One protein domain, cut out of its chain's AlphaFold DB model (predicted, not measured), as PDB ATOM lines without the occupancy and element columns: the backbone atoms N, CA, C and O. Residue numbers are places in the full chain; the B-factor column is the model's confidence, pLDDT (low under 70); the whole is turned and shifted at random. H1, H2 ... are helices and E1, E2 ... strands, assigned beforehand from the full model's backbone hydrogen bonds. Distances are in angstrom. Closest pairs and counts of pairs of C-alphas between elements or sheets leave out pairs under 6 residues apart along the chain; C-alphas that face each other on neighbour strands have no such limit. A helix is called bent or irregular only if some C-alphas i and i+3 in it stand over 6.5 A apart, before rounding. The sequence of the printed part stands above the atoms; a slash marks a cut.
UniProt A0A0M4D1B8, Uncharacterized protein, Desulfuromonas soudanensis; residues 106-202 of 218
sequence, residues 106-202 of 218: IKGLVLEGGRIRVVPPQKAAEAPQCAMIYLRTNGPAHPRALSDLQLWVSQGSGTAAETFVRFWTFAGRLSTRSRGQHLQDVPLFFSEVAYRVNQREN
ATOM      1  N   ILE A 106     137.731  93.225 209.178       71.00
ATOM      2  CA  ILE A 106     138.431  93.487 207.916       71.00
ATOM      3  C   ILE A 106     139.911  93.654 208.218       71.00
ATOM      4  O   ILE A 106     140.761  93.221 207.440       71.00
ATOM      5  N   LYS A 107     140.208  94.335 209.333       76.69
ATOM      6  CA  LYS A 107     141.547  94.745 209.735       76.69
ATOM      7  C   LYS A 107     141.673  94.924 211.231       76.69
ATOM      8  O   LYS A 107     140.717  95.290 211.911       76.69
ATOM      9  N   GLY A 108     142.906  94.756 211.681       83.50
ATOM     10  CA  GLY A 108     143.378  95.260 212.949       83.50
ATOM     11  C   GLY A 108     144.214  96.526 212.770       83.50
ATOM     12  O   GLY A 108     144.896  96.713 211.760       83.50
ATOM     13  N   LEU A 109     144.166  97.395 213.763       87.19
ATOM     14  CA  LEU A 109     145.064  98.515 213.970       87.19
ATOM     15  C   LEU A 109     145.862  98.218 215.230       87.19
ATOM     16  O   LEU A 109     145.285  97.834 216.241       87.19
ATOM     17  N   VAL A 110     147.170  98.423 215.192       88.62
ATOM     18  CA  VAL A 110     148.029  98.298 216.374       88.62
ATOM     19  C   VAL A 110     148.792  99.594 216.559       88.62
ATOM     20  O   VAL A 110     149.237 100.194 215.578       88.62
ATOM     21  N   LEU A 111     148.929 100.038 217.806       88.88
ATOM     22  CA  LEU A 111     149.792 101.156 218.153       88.88
ATOM     23  C   LEU A 111     151.165 100.622 218.580       88.88
ATOM     24  O   LEU A 111     151.314 100.066 219.661       88.88
ATOM     25  N   GLU A 112     152.177 100.799 217.731       88.88
ATOM     26  CA  GLU A 112     153.562 100.395 218.010       88.88
ATOM     27  C   GLU A 112     154.459 101.636 217.981       88.88
ATOM     28  O   GLU A 112     154.523 102.341 216.971       88.88
ATOM     29  N   GLY A 113     155.144 101.940 219.089       88.31
ATOM     30  CA  GLY A 113     156.057 103.089 219.162       88.31
ATOM     31  C   GLY A 113     155.383 104.431 218.838       88.31
ATOM     32  O   GLY A 113     155.966 105.264 218.144       88.31
ATOM     33  N   GLY A 114     154.126 104.611 219.263       88.94
ATOM     34  CA  GLY A 114     153.334 105.816 218.983       88.94
ATOM     35  C   GLY A 114     152.848 105.941 217.535       88.94
ATOM     36  O   GLY A 114     152.364 107.001 217.143       88.94
ATOM     37  N   ARG A 115     152.974 104.885 216.720       91.38
ATOM     38  CA  ARG A 115     152.532 104.863 215.321       91.38
ATOM     39  C   ARG A 115     151.470 103.804 215.095       91.38
ATOM     40  O   ARG A 115     151.585 102.678 215.567       91.38
ATOM     41  N   ILE A 116     150.457 104.165 214.320       92.25
ATOM     42  CA  ILE A 116     149.384 103.248 213.944       92.25
ATOM     43  C   ILE A 116     149.878 102.359 212.813       92.25
ATOM     44  O   ILE A 116     150.339 102.861 211.788       92.25
ATOM     45  N   ARG A 117     149.739 101.050 212.962       90.81
ATOM     46  CA  ARG A 117     149.985 100.078 211.901       90.81
ATOM     47  C   ARG A 117     148.697  99.363 211.561       90.81
ATOM     48  O   ARG A 117     147.983  98.921 212.457       90.81
ATOM     49  N   VAL A 118     148.419  99.224 210.271       89.62
ATOM     50  CA  VAL A 118     147.322  98.384 209.792       89.62
ATOM     51  C   VAL A 118     147.855  96.969 209.630       89.62
ATOM     52  O   VAL A 118     148.768  96.733 208.844       89.62
ATOM     53  N   VAL A 119     147.293  96.023 210.373       86.94
ATOM     54  CA  VAL A 119     147.738  94.625 210.401       86.94
ATOM     55  C   VAL A 119     146.565  93.676 210.132       86.94
ATOM     56  O   VAL A 119     145.398  94.088 210.184       86.94
ATOM     57  N   PRO A 120     146.837  92.399 209.810       86.62
ATOM     58  CA  PRO A 120     145.800  91.375 209.813       86.62
ATOM     59  C   PRO A 120     145.087  91.302 211.178       86.62
ATOM     60  O   PRO A 120     145.739  91.494 212.206       86.62
ATOM     61  N   PRO A 121     143.772  91.017 211.208       84.44
ATOM     62  CA  PRO A 121     142.985  90.903 212.439       84.44
ATOM     63  C   PRO A 121     143.623  90.027 213.527       84.44
ATOM     64  O   PRO A 121     143.635  90.416 214.690       84.44
ATOM     65  N   GLN A 122     144.194  88.884 213.141       85.44
ATOM     66  CA  GLN A 122     144.809  87.912 214.052       85.44
ATOM     67  C   GLN A 122     145.979  88.542 214.811       85.44
ATOM     68  O   GLN A 122     146.024  88.513 216.034       85.44
ATOM     69  N   LYS A 123     146.863  89.230 214.080       86.00
ATOM     70  CA  LYS A 123     148.017  89.918 214.662       86.00
ATOM     71  C   LYS A 123     147.609  91.070 215.583       86.00
ATOM     72  O   LYS A 123     148.297  91.352 216.556       86.00
ATOM     73  N   ALA A 124     146.518  91.770 215.276       85.94
ATOM     74  CA  ALA A 124     146.031  92.813 216.174       85.94
ATOM     75  C   ALA A 124     145.454  92.246 217.469       85.94
ATOM     76  O   ALA A 124     145.678  92.848 218.511       85.94
ATOM     77  N   ALA A 125     144.762  91.107 217.425       85.00
ATOM     78  CA  ALA A 125     144.209  90.472 218.622       85.00
ATOM     79  C   ALA A 125     145.291  90.084 219.650       85.00
ATOM     80  O   ALA A 125     145.021  90.077 220.845       85.00
ATOM     81  N   GLU A 126     146.514  89.816 219.189       87.06
ATOM     82  CA  GLU A 126     147.678  89.505 220.029       87.06
ATOM     83  C   GLU A 126     148.368  90.753 220.608       87.06
ATOM     84  O   GLU A 126     149.209  90.645 221.501       87.06
ATOM     85  N   ALA A 127     148.056  91.947 220.097       85.69
ATOM     86  CA  ALA A 127     148.762  93.162 220.473       85.69
ATOM     87  C   ALA A 127     148.131  93.847 221.702       85.69
ATOM     88  O   ALA A 127     146.908  93.974 221.779       85.69
ATOM     89  N   PRO A 128     148.950  94.387 222.627       83.62
ATOM     90  CA  PRO A 128     148.464  94.971 223.879       83.62
ATOM     91  C   PRO A 128     147.671  96.270 223.684       83.62
ATOM     92  O   PRO A 128     146.847  96.617 224.520       83.62
ATOM     93  N   GLN A 129     147.929  97.009 222.601       85.62
ATOM     94  CA  GLN A 129     147.221  98.240 222.251       85.62
ATOM     95  C   GLN A 129     146.713  98.128 220.820       85.62
ATOM     96  O   GLN A 129     147.409  98.492 219.864       85.62
ATOM     97  N   CYS A 130     145.499  97.606 220.668       85.25
ATOM     98  CA  CYS A 130     144.921  97.372 219.360       85.25
ATOM     99  C   CYS A 130     143.505  97.923 219.230       85.25
ATOM    100  O   CYS A 130     142.788  98.175 220.198       85.25
ATOM    101  N   ALA A 131     143.107  98.123 217.983       83.62
ATOM    102  CA  ALA A 131     141.734  98.379 217.632       83.62
ATOM    103  C   ALA A 131     141.346  97.516 216.437       83.62
ATOM    104  O   ALA A 131     142.112  97.347 215.496       83.62
ATOM    105  N   MET A 132     140.146  96.969 216.459       83.88
ATOM    106  CA  MET A 132     139.621  96.104 215.419       83.88
ATOM    107  C   MET A 132     138.586  96.872 214.605       83.88
ATOM    108  O   MET A 132     137.738  97.576 215.159       83.88
ATOM    109  N   ILE A 133     138.671  96.752 213.282       79.81
ATOM    110  CA  ILE A 133     137.721  97.355 212.349       79.81
ATOM    111  C   ILE A 133     136.811  96.256 211.817       79.81
ATOM    112  O   ILE A 133     137.251  95.360 211.089       79.81
ATOM    113  N   TYR A 134     135.531  96.369 212.141       74.38
ATOM    114  CA  TYR A 134     134.504  95.413 211.748       74.38
ATOM    115  C   TYR A 134     133.611  95.976 210.650       74.38
ATOM    116  O   TYR A 134     133.290  97.166 210.658       74.38
ATOM    117  N   LEU A 135     133.173  95.102 209.738       65.25
ATOM    118  CA  LEU A 135     132.022  95.366 208.873       65.25
ATOM    119  C   LEU A 135     130.742  95.137 209.651       65.25
ATOM    120  O   LEU A 135     130.519  94.051 210.175       65.25
ATOM    121  N   ARG A 136     129.861  96.130 209.655       61.28
ATOM    122  CA  ARG A 136     128.488  95.970 210.106       61.28
ATOM    123  C   ARG A 136     127.717  95.261 208.992       61.28
ATOM    124  O   ARG A 136     127.252  95.879 208.038       61.28
ATOM    125  N   THR A 137     127.649  93.939 209.068       51.31
ATOM    126  CA  THR A 137     127.019  93.084 208.055       51.31
ATOM    127  C   THR A 137     125.496  93.106 208.183       51.31
ATOM    128  O   THR A 137     124.905  92.168 208.700       51.31
ATOM    129  N   ASN A 138     124.850  94.167 207.689       52.19
ATOM    130  CA  ASN A 138     123.403  94.165 207.408       52.19
ATOM    131  C   ASN A 138     123.105  94.202 205.889       52.19
ATOM    132  O   ASN A 138     121.982  94.484 205.482       52.19
ATOM    133  N   GLY A 139     124.101  93.962 205.026       50.03
ATOM    134  CA  GLY A 139     123.984  94.086 203.568       50.03
ATOM    135  C   GLY A 139     125.196  93.515 202.813       50.03
ATOM    136  O   GLY A 139     126.102  92.988 203.456       50.03
ATOM    137  N   PRO A 140     125.213  93.583 201.462       48.72
ATOM    138  CA  PRO A 140     126.145  92.840 200.602       48.72
ATOM    139  C   PRO A 140     127.616  93.075 200.967       48.72
ATOM    140  O   PRO A 140     127.957  94.149 201.450       48.72
ATOM    141  N   ALA A 141     128.464  92.082 200.669       56.50
ATOM    142  CA  ALA A 141     129.851  91.854 201.119       56.50
ATOM    143  C   ALA A 141     130.881  93.012 201.024       56.50
ATOM    144  O   ALA A 141     132.048  92.820 201.365       56.50
ATOM    145  N   HIS A 142     130.490  94.216 200.600       55.97
ATOM    146  CA  HIS A 142     131.339  95.402 200.559       55.97
ATOM    147  C   HIS A 142     130.694  96.590 201.288       55.97
ATOM    148  O   HIS A 142     129.552  96.943 200.975       55.97
ATOM    149  N   PRO A 143     131.426  97.268 202.197       57.81
ATOM    150  CA  PRO A 143     130.924  98.471 202.849       57.81
ATOM    151  C   PRO A 143     130.664  99.550 201.804       57.81
ATOM    152  O   PRO A 143     131.495  99.806 200.927       57.81
ATOM    153  N   ARG A 144     129.512 100.208 201.908       58.16
ATOM    154  CA  ARG A 144     129.130 101.310 201.017       58.16
ATOM    155  C   ARG A 144     129.448 102.667 201.639       58.16
ATOM    156  O   ARG A 144     129.576 103.648 200.908       58.16
ATOM    157  N   ALA A 145     129.653 102.708 202.957       62.09
ATOM    158  CA  ALA A 145     130.080 103.873 203.717       62.09
ATOM    159  C   ALA A 145     130.957 103.488 204.928       62.09
ATOM    160  O   ALA A 145     130.927 102.358 205.402       62.09
ATOM    161  N   LEU A 146     131.719 104.445 205.479       63.19
ATOM    162  CA  LEU A 146     132.414 104.234 206.763       63.19
ATOM    163  C   LEU A 146     131.457 104.100 207.951       63.19
ATOM    164  O   LEU A 146     131.845 103.530 208.960       63.19
ATOM    165  N   SER A 147     130.225 104.606 207.846       64.69
ATOM    166  CA  SER A 147     129.174 104.369 208.847       64.69
ATOM    167  C   SER A 147     128.819 102.889 208.988       64.69
ATOM    168  O   SER A 147     128.286 102.481 210.018       64.69
ATOM    169  N   ASP A 148     129.142 102.091 207.969       60.97
ATOM    170  CA  ASP A 148     128.980 100.640 207.983       60.97
ATOM    171  C   ASP A 148     130.141  99.958 208.719       60.97
ATOM    172  O   ASP A 148     130.170  98.737 208.810       60.97
ATOM    173  N   LEU A 149     131.122 100.718 209.218       65.00
ATOM    174  CA  LEU A 149     132.275 100.201 209.936       65.00
ATOM    175  C   LEU A 149     132.226 100.608 211.405       65.00
ATOM    176  O   LEU A 149     131.886 101.740 211.748       65.00
ATOM    177  N   GLN A 150     132.610  99.681 212.275       72.19
ATOM    178  CA  GLN A 150     132.768  99.934 213.703       72.19
ATOM    179  C   GLN A 150     134.233  99.761 214.091       72.19
ATOM    180  O   GLN A 150     134.879  98.802 213.669       72.19
ATOM    181  N   LEU A 151     134.743 100.702 214.888       76.69
ATOM    182  CA  LEU A 151     136.053 100.607 215.514       76.69
ATOM    183  C   LEU A 151     135.865 100.158 216.959       76.69
ATOM    184  O   LEU A 151     135.233 100.860 217.747       76.69
ATOM    185  N   TRP A 152     136.429  99.010 217.301       75.94
ATOM    186  CA  TRP A 152     136.484  98.526 218.671       75.94
ATOM    187  C   TRP A 152     137.911  98.652 219.178       75.94
ATOM    188  O   TRP A 152     138.815  98.116 218.553       75.94
ATOM    189  N   VAL A 153     138.131  99.368 220.274       76.50
ATOM    190  CA  VAL A 153     139.467  99.548 220.858       76.50
ATOM    191  C   VAL A 153     139.573  98.602 222.049       76.50
ATOM    192  O   VAL A 153     138.785  98.725 222.988       76.50
ATOM    193  N   SER A 154     140.502  97.646 222.001       66.06
ATOM    194  CA  SER A 154     140.806  96.820 223.171       66.06
ATOM    195  C   SER A 154     141.554  97.682 224.192       66.06
ATOM    196  O   SER A 154     142.188  98.671 223.823       66.06
ATOM    197  N   GLN A 155     141.399  97.366 225.481       61.91
ATOM    198  CA  GLN A 155     141.872  98.153 226.626       61.91
ATOM    199  C   GLN A 155     143.148  98.974 226.350       61.91
ATOM    200  O   GLN A 155     144.248  98.441 226.267       61.91
ATOM    201  N   GLY A 156     142.991 100.293 226.228       58.31
ATOM    202  CA  GLY A 156     144.091 101.228 226.015       58.31
ATOM    203  C   GLY A 156     144.061 102.327 227.067       58.31
ATOM    204  O   GLY A 156     143.026 102.954 227.283       58.31
ATOM    205  N   SER A 157     145.193 102.578 227.722       66.94
ATOM    206  CA  SER A 157     145.354 103.729 228.608       66.94
ATOM    207  C   SER A 157     145.584 105.008 227.792       66.94
ATOM    208  O   SER A 157     146.332 105.014 226.813       66.94
ATOM    209  N   GLY A 158     144.914 106.094 228.197       79.00
ATOM    210  CA  GLY A 158     145.126 107.480 227.755       79.00
ATOM    211  C   GLY A 158     145.496 107.677 226.278       79.00
ATOM    212  O   GLY A 158     144.640 107.691 225.392       79.00
ATOM    213  N   THR A 159     146.796 107.845 226.021       82.62
ATOM    214  CA  THR A 159     147.371 108.268 224.733       82.62
ATOM    215  C   THR A 159     147.046 107.334 223.564       82.62
ATOM    216  O   THR A 159     146.927 107.794 222.422       82.62
ATOM    217  N   ALA A 160     146.857 106.037 223.824       81.31
ATOM    218  CA  ALA A 160     146.509 105.078 222.783       81.31
ATOM    219  C   ALA A 160     145.079 105.288 222.271       81.31
ATOM    220  O   ALA A 160     144.852 105.375 221.060       81.31
ATOM    221  N   ALA A 161     144.128 105.458 223.194       83.56
ATOM    222  CA  ALA A 161     142.734 105.734 222.864       83.56
ATOM    223  C   ALA A 161     142.604 107.050 222.082       83.56
ATOM    224  O   ALA A 161     141.956 107.084 221.035       83.56
ATOM    225  N   GLU A 162     143.294 108.111 222.512       87.44
ATOM    226  CA  GLU A 162     143.313 109.387 221.784       87.44
ATOM    227  C   GLU A 162     143.850 109.244 220.355       87.44
ATOM    228  O   GLU A 162     143.315 109.840 219.415       87.44
ATOM    229  N   THR A 163     144.895 108.437 220.171       88.69
ATOM    230  CA  THR A 163     145.503 108.201 218.858       88.69
ATOM    231  C   THR A 163     144.536 107.472 217.922       88.69
ATOM    232  O   THR A 163     144.351 107.898 216.775       88.69
ATOM    233  N   PHE A 164     143.843 106.439 218.409       88.81
ATOM    234  CA  PHE A 164     142.818 105.737 217.633       88.81
ATOM    235  C   PHE A 164     141.595 106.611 217.334       88.81
ATOM    236  O   PHE A 164     141.093 106.585 216.209       88.81
ATOM    237  N   VAL A 165     141.153 107.449 218.277       87.31
ATOM    238  CA  VAL A 165     140.074 108.422 218.038       87.31
ATOM    239  C   VAL A 165     140.473 109.405 216.940       87.31
ATOM    240  O   VAL A 165     139.726 109.586 215.977       87.31
ATOM    241  N   ARG A 166     141.678 109.986 217.010       89.56
ATOM    242  CA  ARG A 166     142.193 110.893 215.966       89.56
ATOM    243  C   ARG A 166     142.227 110.215 214.600       89.56
ATOM    244  O   ARG A 166     141.818 110.828 213.609       89.56
ATOM    245  N   PHE A 167     142.681 108.964 214.546       92.00
ATOM    246  CA  PHE A 167     142.654 108.156 213.331       92.00
ATOM    247  C   PHE A 167     141.238 107.983 212.795       92.00
ATOM    248  O   PHE A 167     140.996 108.263 211.622       92.00
ATOM    249  N   TRP A 168     140.291 107.593 213.646       89.94
ATOM    250  CA  TRP A 168     138.915 107.337 213.236       89.94
ATOM    251  C   TRP A 168     138.209 108.602 212.751       89.94
ATOM    252  O   TRP A 168     137.606 108.614 211.678       89.94
ATOM    253  N   THR A 169     138.358 109.715 213.472       89.56
ATOM    254  CA  THR A 169     137.838 111.023 213.053       89.56
ATOM    255  C   THR A 169     138.442 111.463 211.719       89.56
ATOM    256  O   THR A 169     137.759 112.048 210.872       89.56
ATOM    257  N   PHE A 170     139.734 111.205 211.501       90.88
ATOM    258  CA  PHE A 170     140.385 111.514 210.233       90.88
ATOM    259  C   PHE A 170     139.876 110.619 209.093       90.88
ATOM    260  O   PHE A 170     139.538 111.143 208.030       90.88
ATOM    261  N   ALA A 171     139.730 109.312 209.326       89.75
ATOM    262  CA  ALA A 171     139.137 108.371 208.376       89.75
ATOM    263  C   ALA A 171     137.715 108.799 207.982       89.75
ATOM    264  O   ALA A 171     137.419 108.921 206.790       89.75
ATOM    265  N   GLY A 172     136.874 109.131 208.968       88.06
ATOM    266  CA  GLY A 172     135.523 109.664 208.779       88.06
ATOM    267  C   GLY A 172     135.506 110.835 207.797       88.06
ATOM    268  O   GLY A 172     134.861 110.770 206.747       88.06
ATOM    269  N   ARG A 173     136.310 111.870 208.074       87.38
ATOM    270  CA  ARG A 173     136.427 113.052 207.202       87.38
ATOM    271  C   ARG A 173     136.940 112.712 205.806       87.38
ATOM    272  O   ARG A 173     136.424 113.256 204.832       87.38
ATOM    273  N   LEU A 174     137.922 111.820 205.684       85.50
ATOM    274  CA  LEU A 174     138.465 111.437 204.383       85.50
ATOM    275  C   LEU A 174     137.429 110.694 203.531       85.50
ATOM    276  O   LEU A 174     137.289 110.985 202.346       85.50
ATOM    277  N   SER A 175     136.650 109.793 204.128       83.06
ATOM    278  CA  SER A 175     135.666 109.006 203.378       83.06
ATOM    279  C   SER A 175     134.585 109.850 202.705       83.06
ATOM    280  O   SER A 175     134.244 109.595 201.548       83.06
ATOM    281  N   THR A 176     134.103 110.897 203.385       80.56
ATOM    282  CA  THR A 176     133.073 111.803 202.851       80.56
ATOM    283  C   THR A 176     133.555 112.536 201.598       80.56
ATOM    284  O   THR A 176     132.816 112.669 200.622       80.56
ATOM    285  N   ARG A 177     134.833 112.939 201.568       77.50
ATOM    286  CA  ARG A 177     135.448 113.636 200.425       77.50
ATOM    287  C   ARG A 177     135.630 112.732 199.212       77.50
ATOM    288  O   ARG A 177     135.573 113.197 198.076       77.50
ATOM    289  N   SER A 178     135.821 111.442 199.449       68.69
ATOM    290  CA  SER A 178     136.172 110.482 198.407       68.69
ATOM    291  C   SER A 178     134.973 109.822 197.723       68.69
ATOM    292  O   SER A 178     135.179 109.009 196.820       68.69
ATOM    293  N   ARG A 179     133.735 110.167 198.122       68.88
ATOM    294  CA  ARG A 179     132.467 109.687 197.528       68.88
ATOM    295  C   ARG A 179     132.463 108.175 197.232       68.88
ATOM    296  O   ARG A 179     132.073 107.749 196.150       68.88
ATOM    297  N   GLY A 180     132.987 107.370 198.156       63.25
ATOM    298  CA  GLY A 180     133.002 105.906 198.040       63.25
ATOM    299  C   GLY A 180     134.068 105.297 197.115       63.25
ATOM    300  O   GLY A 180     134.226 104.081 197.119       63.25
ATOM    301  N   GLN A 181     134.879 106.081 196.383       67.69
ATOM    302  CA  GLN A 181     135.930 105.513 195.511       67.69
ATOM    303  C   GLN A 181     136.992 104.702 196.270       67.69
ATOM    304  O   GLN A 181     137.657 103.857 195.674       67.69
ATOM    305  N   HIS A 182     137.179 104.958 197.566       66.75
ATOM    306  CA  HIS A 182     138.136 104.227 198.403       66.75
ATOM    307  C   HIS A 182     137.566 102.952 199.021       66.75
ATOM    308  O   HIS A 182     138.334 102.109 199.461       66.75
ATOM    309  N   LEU A 183     136.245 102.775 199.012       64.81
ATOM    310  CA  LEU A 183     135.609 101.604 199.617       64.81
ATOM    311  C   LEU A 183     135.686 100.361 198.725       64.81
ATOM    312  O   LEU A 183     135.451  99.254 199.192       64.81
ATOM    313  N   GLN A 184     136.102 100.524 197.466       70.44
ATOM    314  CA  GLN A 184     136.505  99.397 196.620       70.44
ATOM    315  C   GLN A 184     137.800  98.731 197.114       70.44
ATOM    316  O   GLN A 184     138.092  97.615 196.706       70.44
ATOM    317  N   ASP A 185     138.584  99.419 197.951       80.75
ATOM    318  CA  ASP A 185     139.849  98.925 198.496       80.75
ATOM    319  C   ASP A 185     140.047  99.456 199.926       80.75
ATOM    320  O   ASP A 185     140.913 100.286 200.225       80.75
ATOM    321  N   VAL A 186     139.151  99.013 200.811       80.19
ATOM    322  CA  VAL A 186     139.120  99.385 202.235       80.19
ATOM    323  C   VAL A 186     140.467  99.153 202.938       80.19
ATOM    324  O   VAL A 186     140.881 100.026 203.705       80.19
ATOM    325  N   PRO A 187     141.204  98.053 202.680       82.12
ATOM    326  CA  PRO A 187     142.547  97.871 203.226       82.12
ATOM    327  C   PRO A 187     143.502  99.012 202.875       82.12
ATOM    328  O   PRO A 187     144.090  99.615 203.774       82.12
ATOM    329  N   LEU A 188     143.629  99.351 201.587       85.56
ATOM    330  CA  LEU A 188     144.516 100.431 201.161       85.56
ATOM    331  C   LEU A 188     144.059 101.798 201.671       85.56
ATOM    332  O   LEU A 188     144.896 102.670 201.918       85.56
ATOM    333  N   PHE A 189     142.751 101.998 201.835       89.00
ATOM    334  CA  PHE A 189     142.213 103.198 202.465       89.00
ATOM    335  C   PHE A 189     142.731 103.358 203.896       89.00
ATOM    336  O   PHE A 189     143.258 104.416 204.232       89.00
ATOM    337  N   PHE A 190     142.638 102.320 204.730       90.25
ATOM    338  CA  PHE A 190     143.114 102.414 206.109       90.25
ATOM    339  C   PHE A 190     144.629 102.563 206.204       90.25
ATOM    340  O   PHE A 190     145.091 103.349 207.031       90.25
ATOM    341  N   SER A 191     145.397 101.910 205.329       91.00
ATOM    342  CA  SER A 191     146.844 102.141 205.241       91.00
ATOM    343  C   SER A 191     147.168 103.590 204.860       91.00
ATOM    344  O   SER A 191     148.061 104.206 205.437       91.00
ATOM    345  N   GLU A 192     146.407 104.199 203.943       93.69
ATOM    346  CA  GLU A 192     146.553 105.625 203.630       93.69
ATOM    347  C   GLU A 192     146.246 106.513 204.849       93.69
ATOM    348  O   GLU A 192     146.994 107.453 205.128       93.69
ATOM    349  N   VAL A 193     145.162 106.235 205.579       93.31
ATOM    350  CA  VAL A 193     144.787 106.983 206.791       93.31
ATOM    351  C   VAL A 193     145.887 106.864 207.849       93.31
ATOM    352  O   VAL A 193     146.329 107.890 208.372       93.31
ATOM    353  N   ALA A 194     146.374 105.650 208.122       93.62
ATOM    354  CA  ALA A 194     147.435 105.394 209.096       93.62
ATOM    355  C   ALA A 194     148.710 106.149 208.718       93.62
ATOM    356  O   ALA A 194     149.261 106.898 209.527       93.62
ATOM    357  N   TYR A 195     149.119 106.053 207.451       94.81
ATOM    358  CA  TYR A 195     150.257 106.792 206.920       94.81
ATOM    359  C   TYR A 195     150.120 108.299 207.142       94.81
ATOM    360  O   TYR A 195     151.057 108.941 207.606       94.81
ATOM    361  N   ARG A 196     148.953 108.884 206.862       95.06
ATOM    362  CA  ARG A 196     148.731 110.328 207.037       95.06
ATOM    363  C   ARG A 196     148.806 110.769 208.489       95.06
ATOM    364  O   ARG A 196     149.393 111.812 208.760       95.06
ATOM    365  N   VAL A 197     148.233 109.988 209.403       93.75
ATOM    366  CA  VAL A 197     148.312 110.260 210.844       93.75
ATOM    367  C   VAL A 197     149.768 110.197 211.306       93.75
ATOM    368  O   VAL A 197     150.255 111.150 211.907       93.75
ATOM    369  N   ASN A 198     150.489 109.138 210.934       94.25
ATOM    370  CA  ASN A 198     151.876 108.912 211.346       94.25
ATOM    371  C   ASN A 198     152.877 109.909 210.738       94.25
ATOM    372  O   ASN A 198     153.921 110.171 211.326       94.25
ATOM    373  N   GLN A 199     152.608 110.410 209.531       94.94
ATOM    374  CA  GLN A 199     153.526 111.271 208.776       94.94
ATOM    375  C   GLN A 199     153.131 112.750 208.821       94.94
ATOM    376  O   GLN A 199     153.722 113.553 208.102       94.94
ATOM    377  N   ARG A 200     152.142 113.126 209.643       94.25
ATOM    378  CA  ARG A 200     151.600 114.492 209.696       94.25
ATOM    379  C   ARG A 200     152.669 115.552 209.966       94.25
ATOM    380  O   ARG A 200     152.616 116.624 209.373       94.25
ATOM    381  N   GLU A 201     153.617 115.234 210.837       94.56
ATOM    382  CA  GLU A 201     154.699 116.131 211.261       94.56
ATOM    383  C   GLU A 201     156.003 115.884 210.493       94.56
ATOM    384  O   GLU A 201     157.004 116.549 210.739       94.56
ATOM    385  N   ASN A 202     156.022 114.937 209.547       95.44
ATOM    386  CA  ASN A 202     157.231 114.631 208.796       95.44
ATOM    387  C   ASN A 202     157.454 115.660 207.669       95.44
ATOM    388  O   ASN A 202     156.731 115.625 206.665       95.44
TER     389      ASN A 202
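AT A GLANCE: This is residues 106 to 202 of the 218 residues of an uncharacterized protein of Desulfuromonas soudanensis (UniProt A0A0M4D1B8). A curled, twisted sheet of four antiparallel strands has two long helices, H2 and H3, over one face, where they cross at a steep tilt, while the short helix H1 sits on the opposite face over E1. A long loop, residues 136 to 148, joins E3 and E4. The printed part has 97 residues with three named helices and four named strands, in the order E1 E2 H1 E3 E4 H2 H3; the sheet's order is E2, E1, E3, E4, and the class is mixed, helices and strands. The whole is compact, with a radius of gyration of the C-alphas of 12.8 A and spans of 35 by 29 by 19 A.

IN THESE COORDINATES: Find C-alpha 106 at (138.431, 93.487, 207.916); from there E1 runs through residue 112, 19.5 A. E2 comes back over residues 115 to 119, 12.3 A, and H1, residues 121 to 125, follows. E3 is residues 130 to 135, 16.7 A, and E4 is residues 149 to 153, 13.1 A. Look for C-alpha 159 at (147.371, 108.268, 224.733), where H2 begins its 27.6 A to residue 177. H3, residues 183 to 198, covers 21.3 A and ends at C-alpha 198, (151.876, 108.912, 211.346); it is irregular, with C-alphas 184 and 187 9.1 A apart, and has a kink of 39 degrees near residue 190.

HOW THE PARTS SIT: Start with the sheet, only just strongly twisted, its C-alphas up to 4.4 A off the best plane. In the hairpin E1 and E2, N 110 and O 117 are 2.9 A apart, within hydrogen-bond range. Between E1 and E3 look at N 109 and O 131, 2.7 A, and in the hairpin E3 and E4 at N 132 and O 152, 2.7 A. E2, H1 and E3 form a split strand-helix-strand unit, two strands running the same way with E1 between them, and its crossover is right-handed. H3 lies over E2 and E1, along the strands at 8 degrees to E1 on the local plane; its closest C-alphas to E2 are Ala 194 and Ile 116, 5.6 A. On the same face, H2 lies over E1, slantwise at 44 degrees on the local plane, at a height over the sheet of 5.9 A. H2 touches H3 with residues 167 to 171 alone, closest at the C-alphas of Ala 171 and Val 193, 6.0 A, at a steep tilt of 48 degrees, opposite ways. H1 is apart from both. Every O i to N i+4 pair is within range in H1, 14 of 15 in H2 and 10 of 12 in H3.

THE WHOLE: The C-alphas farthest apart are those of Asn 138 and Asn 202, 39.6 A. The printed part has no cut, and E3 to E4 is the long link. Mean pLDDT of the printed part is 79.7; look for values under 70 at residues 135 to 149, 154 to 157 and 178 to 183.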